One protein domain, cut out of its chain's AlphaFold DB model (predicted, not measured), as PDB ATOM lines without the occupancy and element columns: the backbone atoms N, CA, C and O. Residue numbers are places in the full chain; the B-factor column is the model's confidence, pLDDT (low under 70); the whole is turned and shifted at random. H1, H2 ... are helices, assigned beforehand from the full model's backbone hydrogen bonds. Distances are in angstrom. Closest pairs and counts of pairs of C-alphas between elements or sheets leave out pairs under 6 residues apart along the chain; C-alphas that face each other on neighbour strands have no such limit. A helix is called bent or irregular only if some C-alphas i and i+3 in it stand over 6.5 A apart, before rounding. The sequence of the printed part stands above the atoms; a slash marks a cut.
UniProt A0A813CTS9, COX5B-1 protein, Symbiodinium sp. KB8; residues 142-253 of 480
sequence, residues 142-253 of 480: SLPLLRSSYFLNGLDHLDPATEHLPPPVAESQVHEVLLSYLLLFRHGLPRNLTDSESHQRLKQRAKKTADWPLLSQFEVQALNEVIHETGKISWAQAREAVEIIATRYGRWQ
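Overview. This is residues 142 to 253 of the 480 residues of the protein "COX5B-1 protein" of Symbiodinium sp. KB8 (UniProt A0A813CTS9). Five crossed helices make a compact cluster with H2 through the middle; H1 and H4 pack on opposite sides of H2, the longest helix, H5, crosses it on another side, and H3 lies across from H5. The printed part has 112 residues, with five named helices in the order H1 to H5 and no named strand, class all helix. The radius of gyration of the C-alphas is 13.3 A and the spans are 38 by 34 by 22 A.

Arrangement. H5, residues 235 to 253, touches H4, residues 212 to 224, at Ala 241 and Leu 223, closest C-alphas 5.1 A apart, opposite ways at a steep tilt of 48 degrees. With residues 238 to 242 alone H5 touches the hub H2, residues 171 to 187, at a steep tilt of 44 degrees; the closest C-alphas, of Val 242 and Leu 178, are 7.2 A apart. H1, residues 142 to 152, touches H2 at Ser 149 and Val 177, closest C-alphas 5.3 A apart, at a steep tilt of 62 degrees. H3, residues 196 to 206, touches H1, closest C-alphas those of Ser 196 and Leu 152 at 4.6 A. H1 and H4 are apart, as are H3 and H5. Every O i to N i+4 pair is within hydrogen-bond range in H1, H3 and H4, against 12 of 13 in H2 and 13 of 15 in H5.

Along the chain. H5 is 25.7 A long, from C-alpha 235 at (180.770, -302.245, 28.168) to C-alpha 253 at (191.315, -284.039, 13.322), with a kink of 44 degrees near residue 247; it is irregular, C-alphas 247 and 250 being 7.4 A apart. H2 measures 24.4 A, H4 18.3 A, H1 15.1 A and H3 15.0 A. H1 begins at C-alpha 142, (191.288, -295.649, 26.368).

Size, cuts and confidence. The two farthest C-alphas, of Ala 161 and Ala 210, are 40.7 A apart. The printed part has no cut. The link from H1 to H2 is long, 18 residues, and holds residues 158 to 163, with pLDDT under 70.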
ATOM      1  N   SER A 142     192.685-296.044  26.522       88.12
ATOM      2  CA  SER A 142     191.288-295.649  26.368       88.12
ATOM      3  C   SER A 142     190.408-296.158  27.514       88.12
ATOM      4  O   SER A 142     189.368-295.555  27.790       88.12
ATOM      5  N   LEU A 143     190.800-297.222  28.230       89.44
ATOM      6  CA  LEU A 143     189.939-297.868  29.233       89.44
ATOM      7  C   LEU A 143     189.739-297.036  30.505       89.44
ATOM      8  O   LEU A 143     188.579-296.836  30.891       89.44
ATOM      9  N   PRO A 144     190.793-296.502  31.163       89.00
ATOM     10  CA  PRO A 144     190.606-295.625  32.319       89.00
ATOM     11  C   PRO A 144     189.771-294.396  31.960       89.00
ATOM     12  O   PRO A 144     188.959-293.919  32.762       89.00
ATOM     13  N   LEU A 145     189.933-293.904  30.729       91.75
ATOM     14  CA  LEU A 145     189.212-292.743  30.250       91.75
ATOM     15  C   LEU A 145     187.733-293.044  29.976       91.75
ATOM     16  O   LEU A 145     186.863-292.265  30.376       91.75
ATOM     17  N   LEU A 146     187.425-294.195  29.375       94.81
ATOM     18  CA  LEU A 146     186.053-294.660  29.189       94.81
ATOM     19  C   LEU A 146     185.356-294.865  30.537       94.81
ATOM     20  O   LEU A 146     184.250-294.363  30.732       94.81
ATOM     21  N   ARG A 147     186.015-295.516  31.503       92.69
ATOM     22  CA  ARG A 147     185.452-295.724  32.848       92.69
ATOM     23  C   ARG A 147     185.123-294.400  33.535       92.69
ATOM     24  O   ARG A 147     184.017-294.210  34.037       92.69
ATOM     25  N   SER A 148     186.050-293.446  33.468       92.62
ATOM     26  CA  SER A 148     185.829-292.088  33.974       92.62
ATOM     27  C   SER A 148     184.655-291.411  33.263       92.62
ATOM     28  O   SER A 148     183.853-290.730  33.891       92.62
ATOM     29  N   SER A 149     184.483-291.653  31.965       95.56
ATOM     30  CA  SER A 149     183.373-291.096  31.189       95.56
ATOM     31  C   SER A 149     182.016-291.647  31.638       95.56
ATOM     32  O   SER A 149     181.068-290.874  31.741       95.56
ATOM     33  N   TYR A 150     181.900-292.931  31.992       95.69
ATOM     34  CA  TYR A 150     180.677-293.463  32.616       95.69
ATOM     35  C   TYR A 150     180.378-292.779  33.955       95.69
ATOM     36  O   TYR A 150     179.260-292.303  34.177       95.69
ATOM     37  N   PHE A 151     181.389-292.665  34.819       93.88
ATOM     38  CA  PHE A 151     181.263-292.012  36.120       93.88
ATOM     39  C   PHE A 151     180.828-290.542  36.009       93.88
ATOM     40  O   PHE A 151     179.883-290.115  36.671       93.88
ATOM     41  N   LEU A 152     181.455-289.771  35.117       95.12
ATOM     42  CA  LEU A 152     181.165-288.345  34.928       95.12
ATOM     43  C   LEU A 152     179.757-288.086  34.360       95.12
ATOM     44  O   LEU A 152     179.253-286.965  34.457       95.12
ATOM     45  N   ASN A 153     179.107-289.109  33.793       95.50
ATOM     46  CA  ASN A 153     177.705-289.070  33.362       95.50
ATOM     47  C   ASN A 153     176.742-289.731  34.367       95.50
ATOM     48  O   ASN A 153     175.556-289.857  34.071       95.50
ATOM     49  N   GLY A 154     177.218-290.126  35.552       93.19
ATOM     50  CA  GLY A 154     176.394-290.719  36.609       93.19
ATOM     51  C   GLY A 154     175.904-292.136  36.298       93.19
ATOM     52  O   GLY A 154     174.860-292.539  36.805       93.19
ATOM     53  N   LEU A 155     176.623-292.868  35.440       91.56
ATOM     54  CA  LEU A 155     176.268-294.222  34.996       91.56
ATOM     55  C   LEU A 155     177.123-295.318  35.642       91.56
ATOM     56  O   LEU A 155     176.866-296.498  35.420       91.56
ATOM     57  N   ASP A 156     178.133-294.932  36.417       83.12
ATOM     58  CA  ASP A 156     178.986-295.835  37.183       83.12
ATOM     59  C   ASP A 156     179.436-295.149  38.481       83.12
ATOM     60  O   ASP A 156     179.352-293.923  38.622       83.12
ATOM     61  N   HIS A 157     179.931-295.939  39.426       73.81
ATOM     62  CA  HIS A 157     180.601-295.467  40.628       73.81
ATOM     63  C   HIS A 157     182.077-295.860  40.539       73.81
ATOM     64  O   HIS A 157     182.398-297.035  40.386       73.81
ATOM     65  N   LEU A 158     182.990-294.889  40.654       66.56
ATOM     66  CA  LEU A 158     184.418-295.187  40.768       66.56
ATOM     67  C   LEU A 158     184.676-295.806  42.146       66.56
ATOM     68  O   LEU A 158     184.962-295.090  43.103       66.56
ATOM     69  N   ASP A 159     184.541-297.123  42.255       63.59
ATOM     70  CA  ASP A 159     185.014-297.883  43.406       63.59
ATOM     71  C   ASP A 159     186.398-298.477  43.083       63.59
ATOM     72  O   ASP A 159     186.502-299.385  42.254       63.59
ATOM     73  N   PRO A 160     187.481-297.992  43.722       53.97
ATOM     74  CA  PRO A 160     188.825-298.533  43.530       53.97
ATOM     75  C   PRO A 160     188.964-299.995  43.977       53.97
ATOM     76  O   PRO A 160     189.927-300.653  43.592       53.97
ATOM     77  N   ALA A 161     188.045-300.496  44.812       51.72
ATOM     78  CA  ALA A 161     188.101-301.839  45.380       51.72
ATOM     79  C   ALA A 161     187.373-302.897  44.536       51.72
ATOM     80  O   ALA A 161     187.527-304.090  44.809       51.72
ATOM     81  N   THR A 162     186.600-302.500  43.517       55.28
ATOM     82  CA  THR A 162     185.868-303.439  42.661       55.28
ATOM     83  C   THR A 162     186.134-303.199  41.170       55.28
ATOM     84  O   THR A 162     185.908-302.127  40.607       55.28
ATOM     85  N   GLU A 163     186.560-304.252  40.466       61.97
ATOM     86  CA  GLU A 163     186.581-304.328  38.993       61.97
ATOM     87  C   GLU A 163     185.157-304.437  38.408       61.97
ATOM     88  O   GLU A 163     184.912-305.162  37.444       61.97
ATOM     89  N   HIS A 164     184.169-303.767  39.008       72.94
ATOM     90  CA  HIS A 164     182.813-303.813  38.490       72.94
ATOM     91  C   HIS A 164     182.761-303.105  37.133       72.94
ATOM     92  O   HIS A 164     183.090-301.922  37.025       72.94
ATOM     93  N   LEU A 165     182.379-303.853  36.097       80.38
ATOM     94  CA  LEU A 165     182.102-303.302  34.778       80.38
ATOM     95  C   LEU A 165     180.750-302.577  34.810       80.38
ATOM     96  O   LEU A 165     179.798-303.136  35.365       80.38
ATOM     97  N   PRO A 166     180.624-301.393  34.182       84.12
ATOM     98  CA  PRO A 166     179.342-300.713  34.070       84.12
ATOM     99  C   PRO A 166     178.270-301.630  33.457       84.12
ATOM    100  O   PRO A 166     178.557-302.363  32.500       84.12
ATOM    101  N   PRO A 167     177.024-301.603  33.966       86.00
ATOM    102  CA  PRO A 167     175.938-302.378  33.380       86.00
ATOM    103  C   PRO A 167     175.616-301.877  31.959       86.00
ATOM    104  O   PRO A 167     175.883-300.716  31.646       86.00
ATOM    105  N   PRO A 168     174.983-302.700  31.096       92.31
ATOM    106  CA  PRO A 168     174.533-302.238  29.788       92.31
ATOM    107  C   PRO A 168     173.590-301.029  29.894       92.31
ATOM    108  O   PRO A 168     172.635-301.043  30.680       92.31
ATOM    109  N   VAL A 169     173.833-300.006  29.073       94.44
ATOM    110  CA  VAL A 169     173.121-298.714  29.097       94.44
ATOM    111  C   VAL A 169     172.274-298.508  27.844       94.44
ATOM    112  O   VAL A 169     172.445-299.204  26.849       94.44
ATOM    113  N   ALA A 170     171.327-297.570  27.876       94.88
ATOM    114  CA  ALA A 170     170.604-297.183  26.667       94.88
ATOM    115  C   ALA A 170     171.538-296.480  25.665       94.88
ATOM    116  O   ALA A 170     172.489-295.810  26.065       94.88
ATOM    117  N   GLU A 171     171.229-296.569  24.372       94.50
ATOM    118  CA  GLU A 171     171.986-295.907  23.298       94.50
ATOM    119  C   GLU A 171     172.145-294.392  23.539       94.50
ATOM    120  O   GLU A 171     173.247-293.855  23.513       94.50
ATOM    121  N   SER A 172     171.073-293.704  23.945       94.75
ATOM    122  CA  SER A 172     171.135-292.275  24.293       94.75
ATOM    123  C   SER A 172     172.105-291.953  25.437       94.75
ATOM    124  O   SER A 172     172.674-290.864  25.480       94.75
ATOM    125  N   GLN A 173     172.308-292.889  26.368       96.44
ATOM    126  CA  GLN A 173     173.256-292.731  27.468       96.44
ATOM    127  C   GLN A 173     174.693-292.966  26.996       96.44
ATOM    128  O   GLN A 173     175.587-292.237  27.426       96.44
ATOM    129  N   VAL A 174     174.924-293.939  26.103       96.69
ATOM    130  CA  VAL A 174     176.276-294.211  25.596       96.69
ATOM    131  C   VAL A 174     176.795-293.065  24.729       96.69
ATOM    132  O   VAL A 174     177.957-292.710  24.878       96.69
ATOM    133  N   HIS A 175     175.952-292.393  23.938       97.25
ATOM    134  CA  HIS A 175     176.360-291.182  23.207       97.25
ATOM    135  C   HIS A 175     176.907-290.100  24.149       97.25
ATOM    136  O   HIS A 175     177.963-289.509  23.921       97.25
ATOM    137  N   GLU A 176     176.241-289.868  25.284       97.50
ATOM    138  CA  GLU A 176     176.721-288.903  26.275       97.50
ATOM    139  C   GLU A 176     178.047-289.361  26.926       97.50
ATOM    140  O   GLU A 176     178.897-288.511  27.234       97.50
ATOM    141  N   VAL A 177     178.269-290.671  27.083       97.81
ATOM    142  CA  VAL A 177     179.557-291.242  27.515       97.81
ATOM    143  C   VAL A 177     180.642-291.021  26.461       97.81
ATOM    144  O   VAL A 177     181.690-290.482  26.808       97.81
ATOM    145  N   LEU A 178     180.403-291.355  25.191       98.19
ATOM    146  CA  LEU A 178     181.388-291.217  24.110       98.19
ATOM    147  C   LEU A 178     181.765-289.752  23.851       98.19
ATOM    148  O   LEU A 178     182.941-289.430  23.699       98.19
ATOM    149  N   LEU A 179     180.801-288.830  23.923       98.06
ATOM    150  CA  LEU A 179     181.074-287.390  23.885       98.06
ATOM    151  C   LEU A 179     181.945-286.935  25.063       98.06
ATOM    152  O   LEU A 179     182.793-286.060  24.917       98.06
ATOM    153  N   SER A 180     181.741-287.514  26.248       97.50
ATOM    154  CA  SER A 180     182.576-287.211  27.416       97.50
ATOM    155  C   SER A 180     183.988-287.754  27.251       97.50
ATOM    156  O   SER A 180     184.941-287.030  27.534       97.50
ATOM    157  N   TYR A 181     184.107-288.976  26.731       97.19
ATOM    158  CA  TYR A 181     185.376-289.588  26.366       97.19
ATOM    159  C   TYR A 181     186.135-288.698  25.381       97.19
ATOM    160  O   TYR A 181     187.267-288.330  25.664       97.19
ATOM    161  N   LEU A 182     185.499-288.263  24.290       96.56
ATOM    162  CA  LEU A 182     186.110-287.397  23.278       96.56
ATOM    163  C   LEU A 182     186.609-286.064  23.845       96.56
ATOM    164  O   LEU A 182     187.724-285.646  23.533       96.56
ATOM    165  N   LEU A 183     185.820-285.404  24.701       95.19
ATOM    166  CA  LEU A 183     186.230-284.146  25.336       95.19
ATOM    167  C   LEU A 183     187.478-284.326  26.208       95.19
ATOM    168  O   LEU A 183     188.391-283.504  26.159       95.19
ATOM    169  N   LEU A 184     187.526-285.402  26.991       94.06
ATOM    170  CA  LEU A 184     188.657-285.709  27.866       94.06
ATOM    171  C   LEU A 184     189.873-286.246  27.096       94.06
ATOM    172  O   LEU A 184     191.013-285.992  27.492       94.06
ATOM    173  N   PHE A 185     189.629-286.982  26.010       93.69
ATOM    174  CA  PHE A 185     190.650-287.491  25.104       93.69
ATOM    175  C   PHE A 185     191.353-286.308  24.452       93.69
ATOM    176  O   PHE A 185     192.546-286.138  24.666       93.69
ATOM    177  N   ARG A 186     190.596-285.413  23.796       91.69
ATOM    178  CA  ARG A 186     191.113-284.183  23.178       91.69
ATOM    179  C   ARG A 186     191.877-283.300  24.163       91.69
ATOM    180  O   ARG A 186     192.911-282.751  23.793       91.69
ATOM    181  N   HIS A 187     191.372-283.149  25.393       90.25
ATOM    182  CA  HIS A 187     192.009-282.306  26.408       90.25
ATOM    183  C   HIS A 187     193.417-282.785  26.783       90.25
ATOM    184  O   HIS A 187     194.274-281.958  27.074       90.25
ATOM    185  N   GLY A 188     193.664-284.100  26.749       89.38
ATOM    186  CA  GLY A 188     194.941-284.667  27.173       89.38
ATOM    187  C   GLY A 188     195.246-284.406  28.653       89.38
ATOM    188  O   GLY A 188     194.343-284.177  29.459       89.38
ATOM    189  N   LEU A 189     196.520-284.493  29.025       86.38
ATOM    190  CA  LEU A 189     197.015-284.213  30.373       86.38
ATOM    191  C   LEU A 189     197.439-282.741  30.539       86.38
ATOM    192  O   LEU A 189     198.017-282.176  29.611       86.38
ATOM    193  N   PRO A 190     197.245-282.142  31.734       86.12
ATOM    194  CA  PRO A 190     196.548-282.697  32.898       86.12
ATOM    195  C   PRO A 190     195.018-282.636  32.739       86.12
ATOM    196  O   PRO A 190     194.475-281.651  32.252       86.12
ATOM    197  N   ARG A 191     194.303-283.657  33.228       84.38
ATOM    198  CA  ARG A 191     192.826-283.701  33.231       84.38
ATOM    199  C   ARG A 191     192.269-284.170  34.564       84.38
ATOM    200  O   ARG A 191     192.864-285.012  35.231       84.38
ATOM    201  N   ASN A 192     191.093-283.661  34.921       87.00
ATOM    202  CA  ASN A 192     190.348-284.121  36.089       87.00
ATOM    203  C   ASN A 192     189.307-285.162  35.663       87.00
ATOM    204  O   ASN A 192     188.361-284.843  34.948       87.00
ATOM    205  N   LEU A 193     189.495-286.401  36.112       90.31
ATOM    206  CA  LEU A 193     188.642-287.541  35.765       90.31
ATOM    207  C   LEU A 193     187.514-287.798  36.778       90.31
ATOM    208  O   LEU A 193     186.701-288.696  36.578       90.31
ATOM    209  N   THR A 194     187.459-287.018  37.861       90.25
ATOM    210  CA  THR A 194     186.565-287.259  39.007       90.25
ATOM    211  C   THR A 194     185.621-286.097  39.321       90.25
ATOM    212  O   THR A 194     184.684-286.256  40.097       90.25
ATOM    213  N   ASP A 195     185.846-284.914  38.749       92.56
ATOM    214  CA  ASP A 195     184.982-283.749  38.957       92.56
ATOM    215  C   ASP A 195     183.843-283.714  37.929       92.56
ATOM    216  O   ASP A 195     183.923-283.074  36.874       92.56
ATOM    217  N   SER A 196     182.757-284.414  38.263       94.81
ATOM    218  CA  SER A 196     181.554-284.482  37.432       94.81
ATOM    219  C   SER A 196     180.928-283.109  37.198       94.81
ATOM    220  O   SER A 196     180.430-282.850  36.106       94.81
ATOM    221  N   GLU A 197     180.962-282.198  38.173       95.12
ATOM    222  CA  GLU A 197     180.331-280.887  38.019       95.12
ATOM    223  C   GLU A 197     181.076-280.034  36.987       95.12
ATOM    224  O   GLU A 197     180.465-279.498  36.053       95.12
ATOM    225  N   SER A 198     182.402-279.953  37.105       94.56
ATOM    226  CA  SER A 198     183.236-279.240  36.135       94.56
ATOM    227  C   SER A 198     183.139-279.858  34.743       94.56
ATOM    228  O   SER A 198     183.034-279.118  33.759       94.56
ATOM    229  N   HIS A 199     183.099-281.191  34.646       95.69
ATOM    230  CA  HIS A 199     182.927-281.884  33.369       95.69
ATOM    231  C   HIS A 199     181.582-281.564  32.712       95.69
ATOM    232  O   HIS A 199     181.529-281.232  31.528       95.69
ATOM    233  N   GLN A 200     180.485-281.562  33.473       96.56
ATOM    234  CA  GLN A 200     179.181-281.186  32.923       96.56
ATOM    235  C   GLN A 200     179.179-279.729  32.440       96.56
ATOM    236  O   GLN A 200     178.686-279.443  31.347       96.56
ATOM    237  N   ARG A 201     179.813-278.795  33.166       95.88
ATOM    238  CA  ARG A 201     179.979-277.406  32.691       95.88
ATOM    239  C   ARG A 201     180.835-277.317  31.425       95.88
ATOM    240  O   ARG A 201     180.542-276.501  30.551       95.88
ATOM    241  N   LEU A 202     181.896-278.120  31.307       94.00
ATOM    242  CA  LEU A 202     182.702-278.226  30.087       94.00
ATOM    243  C   LEU A 202     181.838-278.695  28.912       94.00
ATOM    244  O   LEU A 202     181.788-278.014  27.891       94.00
ATOM    245  N   LYS A 203     181.087-279.783  29.091       95.31
ATOM    246  CA  LYS A 203     180.200-280.350  28.069       95.31
ATOM    247  C   LYS A 203     179.130-279.359  27.607       95.31
ATOM    248  O   LYS A 203     178.912-279.201  26.412       95.31
ATOM    249  N   GLN A 204     178.509-278.622  28.532       95.50
ATOM    250  CA  GLN A 204     177.519-277.585  28.202       95.50
ATOM    251  C   GLN A 204     178.115-276.398  27.430       95.50
ATOM    252  O   GLN A 204     177.418-275.770  26.633       95.50
ATOM    253  N   ARG A 205     179.394-276.071  27.658       94.44
ATOM    254  CA  ARG A 205     180.109-275.064  26.861       94.44
ATOM    255  C   ARG A 205     180.458-275.606  25.478       94.44
ATOM    256  O   ARG A 205     180.181-274.927  24.495       94.44
ATOM    257  N   ALA A 206     180.985-276.828  25.405       93.50
ATOM    258  CA  ALA A 206     181.328-277.492  24.150       93.50
ATOM    259  C   ALA A 206     180.111-277.618  23.218       93.50
ATOM    260  O   ALA A 206     180.221-277.285  22.043       93.50
ATOM    261  N   LYS A 207     178.924-277.944  23.759       94.56
ATOM    262  CA  LYS A 207     177.635-277.992  23.033       94.56
ATOM    263  C   LYS A 207     177.273-276.706  22.270       94.56
ATOM    264  O   LYS A 207     176.410-276.747  21.401       94.56
ATOM    265  N   LYS A 208     177.893-275.566  22.594       93.81
ATOM    266  CA  LYS A 208     177.637-274.257  21.963       93.81
ATOM    267  C   LYS A 208     178.691-273.858  20.926       93.81
ATOM    268  O   LYS A 208     178.604-272.763  20.378       93.81
ATOM    269  N   THR A 209     179.704-274.693  20.710       90.12
ATOM    270  CA  THR A 209     180.776-274.441  19.737       90.12
ATOM    271  C   THR A 209     180.360-274.889  18.337       90.12
ATOM    272  O   THR A 209     179.466-275.723  18.192       90.12
ATOM    273  N   ALA A 210     181.011-274.337  17.310       88.69
ATOM    274  CA  ALA A 210     180.762-274.717  15.921       88.69
ATOM    275  C   ALA A 210     181.154-276.178  15.629       88.69
ATOM    276  O   ALA A 210     180.533-276.805  14.776       88.69
ATOM    277  N   ASP A 211     182.109-276.732  16.383       86.38
ATOM    278  CA  ASP A 211     182.674-278.068  16.151       86.38
ATOM    279  C   ASP A 211     181.836-279.196  16.773       86.38
ATOM    280  O   ASP A 211     182.031-280.371  16.465       86.38
ATOM    281  N   TRP A 212     180.874-278.866  17.645       93.38
ATOM    282  CA  TRP A 212     180.064-279.867  18.348       93.38
ATOM    283  C   TRP A 212     179.340-280.863  17.422       93.38
ATOM    284  O   TRP A 212     179.369-282.059  17.722       93.38
ATOM    285  N   PRO A 213     178.708-280.444  16.305       95.62
ATOM    286  CA  PRO A 213     178.078-281.379  15.378       95.62
ATOM    287  C   PRO A 213     179.074-282.368  14.761       95.62
ATOM    288  O   PRO A 213     178.738-283.541  14.625       95.62
ATOM    289  N   LEU A 214     180.298-281.924  14.446       92.69
ATOM    290  CA  LEU A 214     181.354-282.789  13.907       92.69
ATOM    291  C   LEU A 214     181.815-283.806  14.956       92.69
ATOM    292  O   LEU A 214     181.964-284.986  14.647       92.69
ATOM    293  N   LEU A 215     181.970-283.365  16.209       93.88
ATOM    294  CA  LEU A 215     182.338-284.235  17.326       93.88
ATOM    295  C   LEU A 215     181.270-285.306  17.601       93.88
ATOM    296  O   LEU A 215     181.598-286.471  17.810       93.88
ATOM    297  N   SER A 216     179.990-284.919  17.581       96.25
ATOM    298  CA  SER A 216     178.869-285.847  17.778       96.25
ATOM    299  C   SER A 216     178.708-286.811  16.606       96.25
ATOM    300  O   SER A 216     178.477-287.996  16.815       96.25
ATOM    301  N   GLN A 217     178.889-286.344  15.369       97.12
ATOM    302  CA  GLN A 217     178.872-287.231  14.210       97.12
ATOM    303  C   GLN A 217     179.979-288.289  14.296       97.12
ATOM    304  O   GLN A 217     179.734-289.446  13.956       97.12
ATOM    305  N   PHE A 218     181.168-287.910  14.769       97.06
ATOM    306  CA  PHE A 218     182.300-288.822  14.876       97.06
ATOM    307  C   PHE A 218     182.049-289.966  15.869       97.06
ATOM    308  O   PHE A 218     182.276-291.126  15.526       97.06
ATOM    309  N   GLU A 219     181.518-289.681  17.064       97.12
ATOM    310  CA  GLU A 219     181.172-290.758  18.008       97.12
ATOM    311  C   GLU A 219     180.007-291.627  17.530       97.12
ATOM    312  O   GLU A 219     180.069-292.846  17.683       97.12
ATOM    313  N   VAL A 220     179.003-291.037  16.869       97.19
ATOM    314  CA  VAL A 220     177.887-291.794  16.282       97.19
ATOM    315  C   VAL A 220     178.395-292.777  15.226       97.19
ATOM    316  O   VAL A 220     177.970-293.929  15.207       97.19
ATOM    317  N   GLN A 221     179.308-292.347  14.350       96.81
ATOM    318  CA  GLN A 221     179.905-293.219  13.334       96.81
ATOM    319  C   GLN A 221     180.659-294.388  13.972       96.81
ATOM    320  O   GLN A 221     180.425-295.531  13.589       96.81
ATOM    321  N   ALA A 222     181.490-294.114  14.980       96.81
ATOM    322  CA  ALA A 222     182.225-295.157  15.687       96.81
ATOM    323  C   ALA A 222     181.294-296.151  16.400       96.81
ATOM    324  O   ALA A 222     181.530-297.354  16.348       96.81
ATOM    325  N   LEU A 223     180.216-295.674  17.033       96.56
ATOM    326  CA  LEU A 223     179.246-296.549  17.690       96.56
ATOM    327  C   LEU A 223     178.486-297.422  16.680       96.56
ATOM    328  O   LEU A 223     178.316-298.615  16.923       96.56
ATOM    329  N   ASN A 224     178.061-296.849  15.550       95.50
ATOM    330  CA  ASN A 224     177.295-297.545  14.508       95.50
ATOM    331  C   ASN A 224     178.040-298.727  13.877       95.50
ATOM    332  O   ASN A 224     177.400-299.651  13.383       95.50
ATOM    333  N   GLU A 225     179.373-298.722  13.899       94.38
ATOM    334  CA  GLU A 225     180.178-299.853  13.421       94.38
ATOM    335  C   GLU A 225     180.152-301.050  14.375       94.38
ATOM    336  O   GLU A 225     180.388-302.175  13.946       94.38
ATOM    337  N   VAL A 226     179.818-300.818  15.645       93.00
ATOM    338  CA  VAL A 226     179.834-301.830  16.708       93.00
ATOM    339  C   VAL A 226     178.430-302.350  17.027       93.00
ATOM    340  O   VAL A 226     178.244-303.488  17.472       93.00
ATOM    341  N   ILE A 227     177.404-301.516  16.849       91.62
ATOM    342  CA  ILE A 227     176.023-301.895  17.154       91.62
ATOM    343  C   ILE A 227     175.385-302.593  15.947       91.62
ATOM    344  O   ILE A 227     175.109-301.995  14.914       91.62
ATOM    345  N   HIS A 228     175.137-303.895  16.081       78.94
ATOM    346  CA  HIS A 228     174.502-304.707  15.032       78.94
ATOM    347  C   HIS A 228     173.046-305.080  15.349       78.94
ATOM    348  O   HIS A 228     172.316-305.547  14.478       78.94
ATOM    349  N   GLU A 229     172.608-304.861  16.591       77.06
ATOM    350  CA  GLU A 229     171.278-305.217  17.080       77.06
ATOM    351  C   GLU A 229     170.662-304.066  17.877       77.06
ATOM    352  O   GLU A 229     171.361-303.258  18.492       77.06
ATOM    353  N   THR A 230     169.329-304.014  17.902       73.56
ATOM    354  CA  THR A 230     168.605-303.051  18.737       73.56
ATOM    355  C   THR A 230     168.636-303.516  20.192       73.56
ATOM    356  O   THR A 230     168.220-304.628  20.513       73.56
ATOM    357  N   GLY A 231     169.145-302.684  21.102       84.44
ATOM    358  CA  GLY A 231     169.284-303.096  22.495       84.44
ATOM    359  C   GLY A 231     170.078-302.137  23.369       84.44
ATOM    360  O   GLY A 231     170.399-301.015  22.987       84.44
ATOM    361  N   LYS A 232     170.363-302.590  24.593       92.38
ATOM    362  CA  LYS A 232     171.281-301.890  25.494       92.38
ATOM    363  C   LYS A 232     172.718-302.124  25.046       92.38
ATOM    364  O   LYS A 232     173.078-303.247  24.708       92.38
ATOM    365  N   ILE A 233     173.535-301.085  25.132       95.31
ATOM    366  CA  ILE A 233     174.942-301.114  24.757       95.31
ATOM    367  C   ILE A 233     175.763-301.608  25.941       95.31
ATOM    368  O   ILE A 233     175.707-301.044  27.037       95.31
ATOM    369  N   SER A 234     176.496-302.693  25.728       94.06
ATOM    370  CA  SER A 234     177.381-303.293  26.724       94.06
ATOM    371  C   SER A 234     178.697-302.522  26.871       94.06
ATOM    372  O   SER A 234     179.112-301.788  25.974       94.06
ATOM    373  N   TRP A 235     179.405-302.749  27.981       92.69
ATOM    374  CA  TRP A 235     180.770-302.245  28.168       92.69
ATOM    375  C   TRP A 235     181.716-302.670  27.037       92.69
ATOM    376  O   TRP A 235     182.526-301.868  26.587       92.69
ATOM    377  N   ALA A 236     181.605-303.914  26.557       92.62
ATOM    378  CA  ALA A 236     182.448-304.422  25.477       92.62
ATOM    379  C   ALA A 236     182.243-303.633  24.175       92.62
ATOM    380  O   ALA A 236     183.221-303.256  23.538       92.62
ATOM    381  N   GLN A 237     180.991-303.310  23.841       95.19
ATOM    382  CA  GLN A 237     180.666-302.490  22.672       95.19
ATOM    383  C   GLN A 237     181.140-301.042  22.842       95.19
ATOM    384  O   GLN A 237     181.725-300.463  21.933       95.19
ATOM    385  N   ALA A 238     180.945-300.448  24.024       95.62
ATOM    386  CA  ALA A 238     181.449-299.103  24.299       95.62
ATOM    387  C   ALA A 238     182.986-299.036  24.244       95.62
ATOM    388  O   ALA A 238     183.539-298.054  23.754       95.62
ATOM    389  N   ARG A 239     183.674-300.090  24.709       94.94
ATOM    390  CA  ARG A 239     185.128-300.242  24.590       94.94
ATOM    391  C   ARG A 239     185.565-300.262  23.129       94.94
ATOM    392  O   ARG A 239     186.453-299.512  22.752       94.94
ATOM    393  N   GLU A 240     184.938-301.104  22.320       94.38
ATOM    394  CA  GLU A 240     185.259-301.210  20.898       94.38
ATOM    395  C   GLU A 240     185.031-299.876  20.169       94.38
ATOM    396  O   GLU A 240     185.895-299.424  19.422       94.38
ATOM    397  N   ALA A 241     183.945-299.163  20.494       96.69
ATOM    398  CA  ALA A 241     183.685-297.833  19.950       96.69
ATOM    399  C   ALA A 241     184.787-296.820  20.319       96.69
ATOM    400  O   ALA A 241     185.214-296.048  19.462       96.69
ATOM    401  N   VAL A 242     185.296-296.813  21.562       96.75
ATOM    402  CA  VAL A 242     186.398-295.897  21.922       96.75
ATOM    403  C   VAL A 242     187.748-296.294  21.329       96.75
ATOM    404  O   VAL A 242     188.552-295.401  21.066       96.75
ATOM    405  N   GLU A 243     187.997-297.581  21.072       95.25
ATOM    406  CA  GLU A 243     189.179-298.034  20.323       95.25
ATOM    407  C   GLU A 243     189.122-297.539  18.864       95.25
ATOM    408  O   GLU A 243     190.113-297.015  18.342       95.25
ATOM    409  N   ILE A 244     187.947-297.602  18.222       95.44
ATOM    410  CA  ILE A 244     187.715-297.014  16.890       95.44
ATOM    411  C   ILE A 244     187.935-295.498  16.924       95.44
ATOM    412  O   ILE A 244     188.637-294.954  16.071       95.44
ATOM    413  N   ILE A 245     187.389-294.807  17.931       96.44
ATOM    414  CA  ILE A 245     187.605-293.367  18.108       96.44
ATOM    415  C   ILE A 245     189.100-293.065  18.241       96.44
ATOM    416  O   ILE A 245     189.604-292.217  17.513       96.44
ATOM    417  N   ALA A 246     189.822-293.752  19.130       95.12
ATOM    418  CA  ALA A 246     191.235-293.486  19.397       95.12
ATOM    419  C   ALA A 246     192.119-293.699  18.156       95.12
ATOM    420  O   ALA A 246     192.943-292.840  17.841       95.12
ATOM    421  N   THR A 247     191.914-294.795  17.417       94.81
ATOM    422  CA  THR A 247     192.676-295.097  16.187       94.81
ATOM    423  C   THR A 247     192.347-294.163  15.020       94.81
ATOM    424  O   THR A 247     193.175-293.982  14.126       94.81
ATOM    425  N   ARG A 248     191.151-293.563  14.983       95.38
ATOM    426  CA  ARG A 248     190.723-292.669  13.891       95.38
ATOM    427  C   ARG A 248     190.782-291.188  14.240       95.38
ATOM    428  O   ARG A 248     190.614-290.363  13.345       95.38
ATOM    429  N   TYR A 249     191.047-290.844  15.499       95.38
ATOM    430  CA  TYR A 249     191.009-289.462  15.973       95.38
ATOM    431  C   TYR A 249     191.960-288.547  15.188       95.38
ATOM    432  O   TYR A 249     191.540-287.468  14.784       95.38
ATOM    433  N   GLY A 250     193.198-288.980  14.908       94.19
ATOM    434  CA  GLY A 250     194.152-288.188  14.115       94.19
ATOM    435  C   GLY A 250     193.665-287.915  12.690       94.19
ATOM    436  O   GLY A 250     193.699-286.778  12.231       94.19
ATOM    437  N   ARG A 251     193.091-288.922  12.016       94.31
ATOM    438  CA  ARG A 251     192.461-288.754  10.691       94.31
ATOM    439  C   ARG A 251     191.268-287.808  10.719       94.31
ATOM    440  O   ARG A 251     191.125-286.993   9.816       94.31
ATOM    441  N   TRP A 252     190.424-287.903  11.743       93.94
ATOM    442  CA  TRP A 252     189.290-286.994  11.911       93.94
ATOM    443  C   TRP A 252     189.752-285.552  12.165       93.94
ATOM    444  O   TRP A 252     189.206-284.623  11.578       93.94
ATOM    445  N   GLN A 253     190.786-285.360  12.988       91.00
ATOM    446  CA  GLN A 253     191.315-284.039  13.322       91.00
ATOM    447  C   GLN A 253     192.194-283.431  12.217       91.00
ATOM    448  O   GLN A 253     192.397-282.218  12.210       91.00
TER     449      GLN A 253